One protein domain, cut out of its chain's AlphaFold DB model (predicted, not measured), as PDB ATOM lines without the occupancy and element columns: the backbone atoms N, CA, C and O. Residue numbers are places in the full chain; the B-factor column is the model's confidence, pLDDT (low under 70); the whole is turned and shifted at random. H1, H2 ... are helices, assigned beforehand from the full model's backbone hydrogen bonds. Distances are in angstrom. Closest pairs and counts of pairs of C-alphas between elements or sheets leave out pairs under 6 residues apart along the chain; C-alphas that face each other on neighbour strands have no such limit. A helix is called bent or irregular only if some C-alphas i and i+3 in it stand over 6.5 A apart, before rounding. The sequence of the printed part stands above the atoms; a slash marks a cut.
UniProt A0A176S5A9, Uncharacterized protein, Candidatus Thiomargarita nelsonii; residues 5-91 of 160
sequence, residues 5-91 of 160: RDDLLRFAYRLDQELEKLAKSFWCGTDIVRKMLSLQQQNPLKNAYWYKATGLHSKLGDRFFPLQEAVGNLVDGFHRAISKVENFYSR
ATOM      1  N   ARG A   5      94.826 -92.772 -35.261       55.81
ATOM      2  CA  ARG A   5      95.334 -93.541 -34.127       55.81
ATOM      3  C   ARG A   5      95.637 -92.650 -32.926       55.81
ATOM      4  O   ARG A   5      95.264 -93.022 -31.821       55.81
ATOM      5  N   ASP A   6      96.257 -91.490 -33.125       62.78
ATOM      6  CA  ASP A   6      96.656 -90.629 -32.004       62.78
ATOM      7  C   ASP A   6      95.434 -89.995 -31.325       62.78
ATOM      8  O   ASP A   6      95.362 -89.939 -30.098       62.78
ATOM      9  N   ASP A   7      94.410 -89.632 -32.104       64.56
ATOM     10  CA  ASP A   7      93.134 -89.134 -31.580       64.56
ATOM     11  C   ASP A   7      92.335 -90.223 -30.844       64.56
ATOM     12  O   ASP A   7      91.759 -89.964 -29.785       64.56
ATOM     13  N   LEU A   8      92.339 -91.462 -31.355       59.00
ATOM     14  CA  LEU A   8      91.724 -92.613 -30.682       59.00
ATOM     15  C   LEU A   8      92.445 -92.959 -29.371       59.00
ATOM     16  O   LEU A   8      91.798 -93.254 -28.366       59.00
ATOM     17  N   LEU A   9      93.776 -92.878 -29.346       71.94
ATOM     18  CA  LEU A   9      94.571 -93.112 -28.138       71.94
ATOM     19  C   LEU A   9      94.419 -91.982 -27.114       71.94
ATOM     20  O   LEU A   9      94.472 -92.235 -25.911       71.94
ATOM     21  N   ARG A  10      94.142 -90.751 -27.557       74.38
ATOM     22  CA  ARG A  10      93.874 -89.612 -26.667       74.38
ATOM     23  C   ARG A  10      92.651 -89.842 -25.779       74.38
ATOM     24  O   ARG A  10      92.622 -89.379 -24.640       74.38
ATOM     25  N   PHE A  11      91.660 -90.582 -26.275       69.44
ATOM     26  CA  PHE A  11      90.505 -91.001 -25.487       69.44
ATOM     27  C   PHE A  11      90.896 -91.977 -24.368       69.44
ATOM     28  O   PHE A  11      90.504 -91.769 -23.220       69.44
ATOM     29  N   ALA A  12      91.701 -92.996 -24.686       77.00
ATOM     30  CA  ALA A  12      92.203 -93.951 -23.697       77.00
ATOM     31  C   ALA A  12      93.049 -93.247 -22.624       77.00
ATOM     32  O   ALA A  12      92.825 -93.444 -21.434       77.00
ATOM     33  N   TYR A  13      93.923 -92.329 -23.046       83.44
ATOM     34  CA  TYR A  13      94.727 -91.516 -22.137       83.44
ATOM     35  C   TYR A  13      93.866 -90.654 -21.208       83.44
ATOM     36  O   TYR A  13      94.119 -90.579 -20.008       83.44
ATOM     37  N   ARG A  14      92.804 -90.033 -21.736       84.75
ATOM     38  CA  ARG A  14      91.866 -89.255 -20.920       84.75
ATOM     39  C   ARG A  14      91.156 -90.126 -19.887       84.75
ATOM     40  O   ARG A  14      91.021 -89.699 -18.747       84.75
ATOM     41  N   LEU A  15      90.700 -91.320 -20.265       83.31
ATOM     42  CA  LEU A  15      90.081 -92.250 -19.319       83.31
ATOM     43  C   LEU A  15      91.064 -92.634 -18.208       83.31
ATOM     44  O   LEU A  15      90.703 -92.563 -17.037       83.31
ATOM     45  N   ASP A  16      92.306 -92.968 -18.557       86.75
ATOM     46  CA  ASP A  16      93.342 -93.302 -17.575       86.75
ATOM     47  C   ASP A  16      93.622 -92.141 -16.610       86.75
ATOM     48  O   ASP A  16      93.657 -92.355 -15.399       86.75
ATOM     49  N   GLN A  17      93.713 -90.905 -17.110       90.44
ATOM     50  CA  GLN A  17      93.870 -89.722 -16.258       90.44
ATOM     51  C   GLN A  17      92.699 -89.531 -15.286       90.44
ATOM     52  O   GLN A  17      92.912 -89.174 -14.128       90.44
ATOM     53  N   GLU A  18      91.458 -89.746 -15.728       90.12
ATOM     54  CA  GLU A  18      90.288 -89.628 -14.849       90.12
ATOM     55  C   GLU A  18      90.244 -90.748 -13.798       90.12
ATOM     56  O   GLU A  18      89.926 -90.492 -12.635       90.12
ATOM     57  N   LEU A  19      90.646 -91.973 -14.156       90.38
ATOM     58  CA  LEU A  19      90.777 -93.074 -13.197       90.38
ATOM     59  C   LEU A  19      91.877 -92.801 -12.160       90.38
ATOM     60  O   LEU A  19      91.686 -93.086 -10.978       90.38
ATOM     61  N   GLU A  20      93.006 -92.217 -12.565       92.38
ATOM     62  CA  GLU A  20      94.072 -91.804 -11.645       92.38
ATOM     63  C   GLU A  20      93.637 -90.673 -10.708       92.38
ATOM     64  O   GLU A  20      93.997 -90.672  -9.528       92.38
ATOM     65  N   LYS A  21      92.847 -89.713 -11.199       93.12
ATOM     66  CA  LYS A  21      92.269 -88.660 -10.351       93.12
ATOM     67  C   LYS A  21      91.340 -89.249  -9.293       93.12
ATOM     68  O   LYS A  21      91.460 -88.875  -8.130       93.12
ATOM     69  N   LEU A  22      90.481 -90.198  -9.674       91.75
ATOM     70  CA  LEU A  22      89.625 -90.920  -8.728       91.75
ATOM     71  C   LEU A  22      90.452 -91.716  -7.711       91.75
ATOM     72  O   LEU A  22      90.163 -91.694  -6.518       91.75
ATOM     73  N   ALA A  23      91.521 -92.379  -8.150       92.56
ATOM     74  CA  ALA A  23      92.408 -93.109  -7.247       92.56
ATOM     75  C   ALA A  23      93.000 -92.182  -6.169       92.56
ATOM     76  O   ALA A  23      92.958 -92.492  -4.976       92.56
ATOM     77  N   LYS A  24      93.459 -90.992  -6.580       92.44
ATOM     78  CA  LYS A  24      93.966 -89.955  -5.671       92.44
ATOM     79  C   LYS A  24      92.881 -89.424  -4.732       92.44
ATOM     80  O   LYS A  24      93.135 -89.326  -3.537       92.44
ATOM     81  N   SER A  25      91.678 -89.122  -5.228       91.62
ATOM     82  CA  SER A  25      90.598 -88.563  -4.398       91.62
ATOM     83  C   SER A  25      90.079 -89.545  -3.347       91.62
ATOM     84  O   SER A  25      89.693 -89.137  -2.256       91.62
ATOM     85  N   PHE A  26      90.089 -90.842  -3.659       89.31
ATOM     86  CA  PHE A  26      89.651 -91.902  -2.751       89.31
ATOM     87  C   PHE A  26      90.797 -92.538  -1.956       89.31
ATOM     88  O   PHE A  26      90.556 -93.490  -1.206       89.31
ATOM     89  N   TRP A  27      92.024 -92.013  -2.068       88.88
ATOM     90  CA  TRP A  27      93.221 -92.510  -1.378       88.88
ATOM     91  C   TRP A  27      93.419 -94.020  -1.572       88.88
ATOM     92  O   TRP A  27      93.627 -94.775  -0.616       88.88
ATOM     93  N   CYS A  28      93.262 -94.485  -2.811       89.38
ATOM     94  CA  CYS A  28      93.358 -95.890  -3.180       89.38
ATOM     95  C   CYS A  28      94.256 -96.074  -4.412       89.38
ATOM     96  O   CYS A  28      94.593 -95.121  -5.110       89.38
ATOM     97  N   GLY A  29      94.690 -97.307  -4.673       90.19
ATOM     98  CA  GLY A  29      95.479 -97.604  -5.870       90.19
ATOM     99  C   GLY A  29      94.623 -97.560  -7.137       90.19
ATOM    100  O   GLY A  29      93.470 -98.000  -7.122       90.19
ATOM    101  N   THR A  30      95.197 -97.124  -8.262       90.62
ATOM    102  CA  THR A  30      94.522 -97.122  -9.574       90.62
ATOM    103  C   THR A  30      93.999 -98.512  -9.953       90.62
ATOM    104  O   THR A  30      92.922 -98.630 -10.534       90.62
ATOM    105  N   ASP A  31      94.680 -99.587  -9.540       90.62
ATOM    106  CA  ASP A  31      94.217-100.970  -9.721       90.62
ATOM    107  C   ASP A  31      92.863-101.251  -9.059       90.62
ATOM    108  O   ASP A  31      92.070-102.051  -9.561       90.62
ATOM    109  N   ILE A  32      92.577-100.601  -7.927       90.44
ATOM    110  CA  ILE A  32      91.308-100.745  -7.211       90.44
ATOM    111  C   ILE A  32      90.195-100.038  -7.988       90.44
ATOM    112  O   ILE A  32      89.131-100.624  -8.188       90.44
ATOM    113  N   VAL A  33      90.461 -98.839  -8.510       91.88
ATOM    114  CA  VAL A  33      89.517 -98.105  -9.369       91.88
ATOM    115  C   VAL A  33      89.247 -98.874 -10.669       91.88
ATOM    116  O   VAL A  33      88.094 -99.016 -11.070       91.88
ATOM    117  N   ARG A  34      90.270 -99.477 -11.293       91.69
ATOM    118  CA  ARG A  34      90.107-100.337 -12.485       91.69
ATOM    119  C   ARG A  34      89.279-101.593 -12.200       91.69
ATOM    120  O   ARG A  34      88.466-102.002 -13.033       91.69
ATOM    121  N   LYS A  35      89.448-102.204 -11.023       91.88
ATOM    122  CA  LYS A  35      88.615-103.335 -10.579       91.88
ATOM    123  C   LYS A  35      87.172-102.904 -10.321       91.88
ATOM    124  O   LYS A  35      86.270-103.640 -10.710       91.88
ATOM    125  N   MET A  36      86.955-101.719  -9.746       92.38
ATOM    126  CA  MET A  36      85.619-101.132  -9.584       92.38
ATOM    127  C   MET A  36      84.951-100.877 -10.944       92.38
ATOM    128  O   MET A  36      83.816-101.290 -11.158       92.38
ATOM    129  N   LEU A  37      85.679-100.303 -11.904       90.38
ATOM    130  CA  LEU A  37      85.201-100.119 -13.278       90.38
ATOM    131  C   LEU A  37      84.812-101.459 -13.927       90.38
ATOM    132  O   LEU A  37      83.741-101.593 -14.516       90.38
ATOM    133  N   SER A  38      85.652-102.483 -13.766       89.50
ATOM    134  CA  SER A  38      85.390-103.834 -14.283       89.50
ATOM    135  C   SER A  38      84.211-104.529 -13.594       89.50
ATOM    136  O   SER A  38      83.635-105.466 -14.152       89.50
ATOM    137  N   LEU A  39      83.880-104.133 -12.363       90.50
ATOM    138  CA  LEU A  39      82.724-104.628 -11.627       90.50
ATOM    139  C   LEU A  39      81.431-104.019 -12.187       90.50
ATOM    140  O   LEU A  39      80.472-104.750 -12.402       90.50
ATOM    141  N   GLN A  40      81.430-102.721 -12.503       86.38
ATOM    142  CA  GLN A  40      80.260-102.020 -13.054       86.38
ATOM    143  C   GLN A  40      79.834-102.494 -14.442       86.38
ATOM    144  O   GLN A  40      78.662-102.426 -14.785       86.38
ATOM    145  N   GLN A  41      80.772-103.011 -15.233       83.56
ATOM    146  CA  GLN A  41      80.473-103.585 -16.547       83.56
ATOM    147  C   GLN A  41      79.868-105.000 -16.462       83.56
ATOM    148  O   GLN A  41      79.519-105.587 -17.486       83.56
ATOM    149  N   GLN A  42      79.772-105.593 -15.265       86.00
ATOM    150  CA  GLN A  42      79.244-106.944 -15.069       86.00
ATOM    151  C   GLN A  42      77.778-106.916 -14.648       86.00
ATOM    152  O   GLN A  42      77.321-106.012 -13.960       86.00
ATOM    153  N   ASN A  43      77.042-107.955 -15.041       83.50
ATOM    154  CA  ASN A  43      75.641-108.104 -14.670       83.50
ATOM    155  C   ASN A  43      75.513-108.415 -13.157       83.50
ATOM    156  O   ASN A  43      76.026-109.460 -12.734       83.50
ATOM    157  N   PRO A  44      74.795-107.586 -12.369       85.19
ATOM    158  CA  PRO A  44      74.593-107.793 -10.930       85.19
ATOM    159  C   PRO A  44      73.878-109.103 -10.560       85.19
ATOM    160  O   PRO A  44      73.964-109.556  -9.421       85.19
ATOM    161  N   LEU A  45      73.190-109.740 -11.513       85.00
ATOM    162  CA  LEU A  45      72.483-111.009 -11.308       85.00
ATOM    163  C   LEU A  45      73.417-112.229 -11.274       85.00
ATOM    164  O   LEU A  45      72.977-113.336 -10.976       85.00
ATOM    165  N   LYS A  46      74.704-112.072 -11.607       88.44
ATOM    166  CA  LYS A  46      75.670-113.180 -11.606       88.44
ATOM    167  C   LYS A  46      76.394-113.266 -10.263       88.44
ATOM    168  O   LYS A  46      76.969-112.285  -9.813       88.44
ATOM    169  N   ASN A  47      76.521-114.467  -9.695       85.75
ATOM    170  CA  ASN A  47      77.278-114.694  -8.448       85.75
ATOM    171  C   ASN A  47      78.730-114.179  -8.501       85.75
ATOM    172  O   ASN A  47      79.266-113.696  -7.505       85.75
ATOM    173  N   ALA A  48      79.360-114.218  -9.680       86.25
ATOM    174  CA  ALA A  48      80.706-113.688  -9.893       86.25
ATOM    175  C   ALA A  48      80.823-112.176  -9.607       86.25
ATOM    176  O   ALA A  48      81.896-111.720  -9.209       86.25
ATOM    177  N   TYR A  49      79.738-111.414  -9.790       91.19
ATOM    178  CA  TYR A  49      79.676-109.999  -9.428       91.19
ATOM    179  C   TYR A  49      79.819-109.839  -7.915       91.19
ATOM    180  O   TYR A  49      80.732-109.159  -7.450       91.19
ATOM    181  N   TRP A  50      78.982-110.538  -7.145       90.06
ATOM    182  CA  TRP A  50      78.959-110.434  -5.686       90.06
ATOM    183  C   TRP A  50      80.270-110.885  -5.046       90.06
ATOM    184  O   TRP A  50      80.765-110.208  -4.152       90.06
ATOM    185  N   TYR A  51      80.909-111.939  -5.561       88.94
ATOM    186  CA  TYR A  51      82.228-112.358  -5.072       88.94
ATOM    187  C   TYR A  51      83.287-111.248  -5.205       88.94
ATOM    188  O   TYR A  51      84.030-110.953  -4.266       88.94
ATOM    189  N   LYS A  52      83.335-110.583  -6.366       89.25
ATOM    190  CA  LYS A  52      84.267-109.473  -6.615       89.25
ATOM    191  C   LYS A  52      83.896-108.220  -5.823       89.25
ATOM    192  O   LYS A  52      84.793-107.548  -5.321       89.25
ATOM    193  N   ALA A  53      82.602-107.925  -5.697       89.69
ATOM    194  CA  ALA A  53      82.091-106.802  -4.918       89.69
ATOM    195  C   ALA A  53      82.481-106.940  -3.442       89.69
ATOM    196  O   ALA A  53      83.088-106.026  -2.894       89.69
ATOM    197  N   THR A  54      82.260-108.107  -2.831       90.44
ATOM    198  CA  THR A  54      82.639-108.374  -1.436       90.44
ATOM    199  C   THR A  54      84.150-108.261  -1.223       90.44
ATOM    200  O   THR A  54      84.591-107.655  -0.248       90.44
ATOM    201  N   GLY A  55      84.964-108.775  -2.154       90.38
ATOM    202  CA  GLY A  55      86.426-108.664  -2.078       90.38
ATOM    203  C   GLY A  55      86.970-107.238  -2.257       90.38
ATOM    204  O   GLY A  55      88.075-106.938  -1.805       90.38
ATOM    205  N   LEU A  56      86.222-106.358  -2.924       90.81
ATOM    206  CA  LEU A  56      86.531-104.928  -3.009       90.81
ATOM    207  C   LEU A  56      86.020-104.174  -1.780       90.81
ATOM    208  O   LEU A  56      86.736-103.325  -1.253       90.81
ATOM    209  N   HIS A  57      84.828-104.520  -1.295       91.12
ATOM    210  CA  HIS A  57      84.228-103.945  -0.098       91.12
ATOM    211  C   HIS A  57      85.104-104.190   1.134       91.12
ATOM    212  O   HIS A  57      85.375-103.257   1.878       91.12
ATOM    213  N   SER A  58      85.658-105.395   1.304       90.44
ATOM    214  CA  SER A  58      86.567-105.692   2.424       90.44
ATOM    215  C   SER A  58      87.856-104.859   2.420       90.44
ATOM    216  O   SER A  58      88.435-104.625   3.475       90.44
ATOM    217  N   LYS A  59      88.308-104.390   1.249       88.00
ATOM    218  CA  LYS A  59      89.524-103.569   1.105       88.00
ATOM    219  C   LYS A  59      89.264-102.074   1.238       88.00
ATOM    220  O   LYS A  59      90.155-101.329   1.636       88.00
ATOM    221  N   LEU A  60      88.083-101.628   0.822       87.31
ATOM    222  CA  LEU A  60      87.723-100.213   0.759       87.31
ATOM    223  C   LEU A  60      86.904 -99.751   1.965       87.31
ATOM    224  O   LEU A  60      86.951 -98.560   2.281       87.31
ATOM    225  N   GLY A  61      86.187-100.669   2.618       90.19
ATOM    226  CA  GLY A  61      85.249-100.372   3.694       90.19
ATOM    227  C   GLY A  61      84.252 -99.303   3.258       90.19
ATOM    228  O   GLY A  61      83.693 -99.370   2.162       90.19
ATOM    229  N   ASP A  62      84.135 -98.258   4.069       90.56
ATOM    230  CA  ASP A  62      83.202 -97.142   3.874       90.56
ATOM    231  C   ASP A  62      83.414 -96.376   2.559       90.56
ATOM    232  O   ASP A  62      82.504 -95.719   2.055       90.56
ATOM    233  N   ARG A  63      84.601 -96.485   1.944       90.56
ATOM    234  CA  ARG A  63      84.900 -95.854   0.647       90.56
ATOM    235  C   ARG A  63      84.327 -96.620  -0.542       90.56
ATOM    236  O   ARG A  63      84.373 -96.103  -1.656       90.56
ATOM    237  N   PHE A  64      83.816 -97.836  -0.342       92.19
ATOM    238  CA  PHE A  64      83.336 -98.691  -1.427       92.19
ATOM    239  C   PHE A  64      82.181 -98.050  -2.203       92.19
ATOM    240  O   PHE A  64      82.302 -97.868  -3.413       92.19
ATOM    241  N   PHE A  65      81.094 -97.685  -1.518       91.94
ATOM    242  CA  PHE A  65      79.906 -97.126  -2.171       91.94
ATOM    243  C   PHE A  65      80.172 -95.750  -2.804       91.94
ATOM    244  O   PHE A  65      79.836 -95.584  -3.976       91.94
ATOM    245  N   PRO A  66      80.857 -94.804  -2.128       93.56
ATOM    246  CA  PRO A  66      81.237 -93.533  -2.748       93.56
ATOM    247  C   PRO A  66      82.130 -93.693  -3.988       93.56
ATOM    248  O   PRO A  66      81.937 -93.005  -4.990       93.56
ATOM    249  N   LEU A  67      83.094 -94.624  -3.959       92.06
ATOM    250  CA  LEU A  67      83.932 -94.904  -5.126       92.06
ATOM    251  C   LEU A  67      83.117 -95.545  -6.255       92.06
ATOM    252  O   LEU A  67      83.317 -95.206  -7.419       92.06
ATOM    253  N   GLN A  68      82.205 -96.462  -5.928       92.56
ATOM    254  CA  GLN A  68      81.311 -97.072  -6.905       92.56
ATOM    255  C   GLN A  68      80.462 -95.998  -7.594       92.56
ATOM    256  O   GLN A  68      80.434 -95.935  -8.817       92.56
ATOM    257  N   GLU A  69      79.832 -95.102  -6.846       93.31
ATOM    258  CA  GLU A  69      79.058 -94.006  -7.426       93.31
ATOM    259  C   GLU A  69      79.919 -93.108  -8.331       93.31
ATOM    260  O   GLU A  69      79.554 -92.839  -9.477       93.31
ATOM    261  N   ALA A  70      81.108 -92.707  -7.870       92.38
ATOM    262  CA  ALA A  70      82.005 -91.847  -8.635       92.38
ATOM    263  C   ALA A  70      82.474 -92.486  -9.956       92.38
ATOM    264  O   ALA A  70      82.502 -91.823 -10.995       92.38
ATOM    265  N   VAL A  71      82.802 -93.784  -9.940       91.62
ATOM    266  CA  VAL A  71      83.154 -94.530 -11.158       91.62
ATOM    267  C   VAL A  71      81.939 -94.664 -12.084       91.62
ATOM    268  O   VAL A  71      82.094 -94.522 -13.295       91.62
ATOM    269  N   GLY A  72      80.732 -94.839 -11.534       90.19
ATOM    270  CA  GLY A  72      79.498 -94.925 -12.325       90.19
ATOM    271  C   GLY A  72      79.217 -93.624 -13.071       90.19
ATOM    272  O   GLY A  72      79.052 -93.620 -14.289       90.19
ATOM    273  N   ASN A  73      79.306 -92.498 -12.364       90.25
ATOM    274  CA  ASN A  73      79.153 -91.165 -12.945       90.25
ATOM    275  C   ASN A  73      80.172 -90.884 -14.064       90.25
ATOM    276  O   ASN A  73      79.831 -90.269 -15.081       90.25
ATOM    277  N   LEU A  74      81.418 -91.343 -13.895       89.06
ATOM    278  CA  LEU A  74      82.451 -91.237 -14.922       89.06
ATOM    279  C   LEU A  74      82.045 -92.017 -16.181       89.06
ATOM    280  O   LEU A  74      82.025 -91.458 -17.280       89.06
ATOM    281  N   VAL A  75      81.678 -93.288 -16.011       86.44
ATOM    282  CA  VAL A  75      81.266 -94.198 -17.089       86.44
ATOM    283  C   VAL A  75      80.041 -93.665 -17.835       86.44
ATOM    284  O   VAL A  75      80.055 -93.600 -19.066       86.44
ATOM    285  N   ASP A  76      79.033 -93.166 -17.124       86.00
ATOM    286  CA  ASP A  76      77.842 -92.552 -17.717       86.00
ATOM    287  C   ASP A  76      78.166 -91.276 -18.503       86.00
ATOM    288  O   ASP A  76      77.568 -90.989 -19.547       86.00
ATOM    289  N   GLY A  77      79.125 -90.475 -18.032       82.88
ATOM    290  CA  GLY A  77      79.662 -89.344 -18.787       82.88
ATOM    291  C   GLY A  77      80.258 -89.779 -20.130       82.88
ATOM    292  O   GLY A  77      79.945 -89.189 -21.171       82.88
ATOM    293  N   PHE A  78      81.061 -90.843 -20.116       80.94
ATOM    294  CA  PHE A  78      81.693 -91.405 -21.308       80.94
ATOM    295  C   PHE A  78      80.686 -92.039 -22.277       80.94
ATOM    296  O   PHE A  78      80.713 -91.714 -23.466       80.94
ATOM    297  N   HIS A  79      79.749 -92.861 -21.794       79.75
ATOM    298  CA  HIS A  79      78.697 -93.446 -22.634       79.75
ATOM    299  C   HIS A  79      77.847 -92.376 -23.317       79.75
ATOM    300  O   HIS A  79      77.588 -92.468 -24.516       79.75
ATOM    301  N   ARG A  80      77.465 -91.308 -22.601       74.06
ATOM    302  CA  ARG A  80      76.724 -90.187 -23.201       74.06
ATOM    303  C   ARG A  80      77.522 -89.478 -24.293       74.06
ATOM    304  O   ARG A  80      76.942 -89.068 -25.297       74.06
ATOM    305  N   ALA A  81      78.833 -89.310 -24.116       75.12
ATOM    306  CA  ALA A  81      79.690 -88.708 -25.135       75.12
ATOM    307  C   ALA A  81      79.794 -89.596 -26.386       75.12
ATOM    308  O   ALA A  81      79.611 -89.097 -27.496       75.12
ATOM    309  N   ILE A  82      80.007 -90.904 -26.206       76.00
ATOM    310  CA  ILE A  82      80.070 -91.878 -27.306       76.00
ATOM    311  C   ILE A  82      78.733 -91.940 -28.043       76.00
ATOM    312  O   ILE A  82      78.712 -91.800 -29.258       76.00
ATOM    313  N   SER A  83      77.613 -92.024 -27.326       76.00
ATOM    314  CA  SER A  83      76.274 -92.053 -27.925       76.00
ATOM    315  C   SER A  83      75.992 -90.816 -28.794       76.00
ATOM    316  O   SER A  83      75.434 -90.930 -29.886       76.00
ATOM    317  N   LYS A  84      76.440 -89.620 -28.375       78.06
ATOM    318  CA  LYS A  84      76.352 -88.405 -29.212       78.06
ATOM    319  C   LYS A  84      77.153 -88.541 -30.509       78.06
ATOM    320  O   LYS A  84      76.676 -88.116 -31.560       78.06
ATOM    321  N   VAL A  85      78.349 -89.123 -30.432       78.69
ATOM    322  CA  VAL A  85      79.229 -89.360 -31.583       78.69
ATOM    323  C   VAL A  85      78.650 -90.435 -32.505       78.69
ATOM    324  O   VAL A  85      78.578 -90.222 -33.709       78.69
ATOM    325  N   GLU A  86      78.160 -91.547 -31.966       75.19
ATOM    326  CA  GLU A  86      77.508 -92.621 -32.723       75.19
ATOM    327  C   GLU A  86      76.255 -92.132 -33.448       75.19
ATOM    328  O   GLU A  86      76.078 -92.418 -34.631       75.19
ATOM    329  N   ASN A  87      75.419 -91.330 -32.783       82.94
ATOM    330  CA  ASN A  87      74.263 -90.695 -33.411       82.94
ATOM    331  C   ASN A  87      74.680 -89.732 -34.536       82.94
ATOM    332  O   ASN A  87      74.037 -89.639 -35.580       82.94
ATOM    333  N   PHE A  88      75.786 -89.009 -34.362       80.62
ATOM    334  CA  PHE A  88      76.319 -88.177 -35.434       80.62
ATOM    335  C   PHE A  88      76.826 -89.024 -36.613       80.62
ATOM    336  O   PHE A  88      76.486 -88.748 -37.764       80.62
ATOM    337  N   TYR A  89      77.564 -90.102 -36.345       80.56
ATOM    338  CA  TYR A  89      78.044 -91.016 -37.382       80.56
ATOM    339  C   TYR A  89      76.911 -91.735 -38.115       80.56
ATOM    340  O   TYR A  89      76.991 -91.884 -39.334       80.56
ATOM    341  N   SER A  90      75.845 -92.148 -37.425       81.38
ATOM    342  CA  SER A  90      74.686 -92.787 -38.060       81.38
ATOM    343  C   SER A  90      73.987 -91.839 -39.038       81.38
ATOM    344  O   SER A  90      73.589 -92.272 -40.118       81.38
ATOM    345  N   ARG A  91      73.936 -90.536 -38.724       83.81
ATOM    346  CA  ARG A  91      73.452 -89.489 -39.635       83.81
ATOM    347  C   ARG A  91      74.392 -89.244 -40.810       83.81
ATOM    348  O   ARG A  91      73.904 -88.931 -41.884       83.81
TER     349      ARG A  91
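What this domain is: This is residues 5 to 91 of the 160 residues of an uncharacterized protein of Candidatus Thiomargarita nelsonii (UniProt A0A176S5A9). Two long helical rods, H1 and the arm H3b of the bent helix H3, run opposite ways as a narrow V, near each other at the end of H1 and open toward the first and last printed residues. Across the narrow end of the V lies the short helix H2, and the arm H3a folds back beside H2 as a helical hairpin before the bend leads into H3b. You will find 87 residues with three named helices, H1, H2 and H3 along the chain, and no named strand; the class is all helix. The whole is only just loose, close to compact, with a radius of gyration of the C-alphas of 14.7 A, and it spans 46 by 30 by 20 A, only just elongated.

How they stand to each other: Begin with H1, residues 5 to 25, and go through a tight link to H2, residues 30 to 40. H1, with residues 19 to 23 alone, touches H2 about perpendicular at 77 degrees; look at Ala 23 and Thr 30, their closest C-alphas, 5.1 A apart. A short link leads to H3, residues 47 to 91, which by its hydrogen bonds was assigned as one helix but is bent, C-alphas 59 and 62 being 9.4 A apart; its arms are H3a, residues 47 to 59, and H3b, residues 62 to 91. H2 and H3a form a hairpin: they touch at a shallow tilt of 32 degrees, opposite ways, closest at the C-alphas of Leu 39 and Tyr 49, 6.6 A. H3b touches H2 with residues 67 to 72 alone, at a steep tilt of 66 degrees, the same way; the closest C-alphas are those of Leu 37 and Val 71, 6.3 A. H1 and H3b only just touch, with 3 pairs of C-alphas within 8 A, at a shallow tilt of 20 degrees, opposite ways; H1 does so with residue 22 alone, and the C-alphas of Leu 22 and Ala 70 are closest at 7.7 A. H3a and H3b are close but not clearly touching, at a steep tilt of 52 degrees, and H1 and H3a are apart. In H2 every O i to N i+4 pair is within hydrogen-bond range; in H1 15 of 17 are, in H3a 8 of 9, in H3b 25 of 26.

Where its parts are: Find C-alpha 5 at (95.334, -93.541, -34.127); from there H1 runs 30.5 A to C-alpha 25. H2 measures 15.5 A and H3a 19.1 A from first to last C-alpha. H3b starts at C-alpha 62, (83.202, -97.142, 3.874), is irregular with C-alphas 62 and 65 6.9 A apart, and ends 45.2 A away at C-alpha 91, (73.452, -89.489, -39.635).

The domain as a whole: The two C-alphas farthest apart, those of Ser 58 and Arg 91, are 46.9 A apart. Residues 5 to 10 of H1 and 79 to 91 of H3b stand free. The printed part has no cut, and neither link is long. The mean pLDDT of the printed part is 85.7, and residues 5 to 8 and residue 11 are under 70.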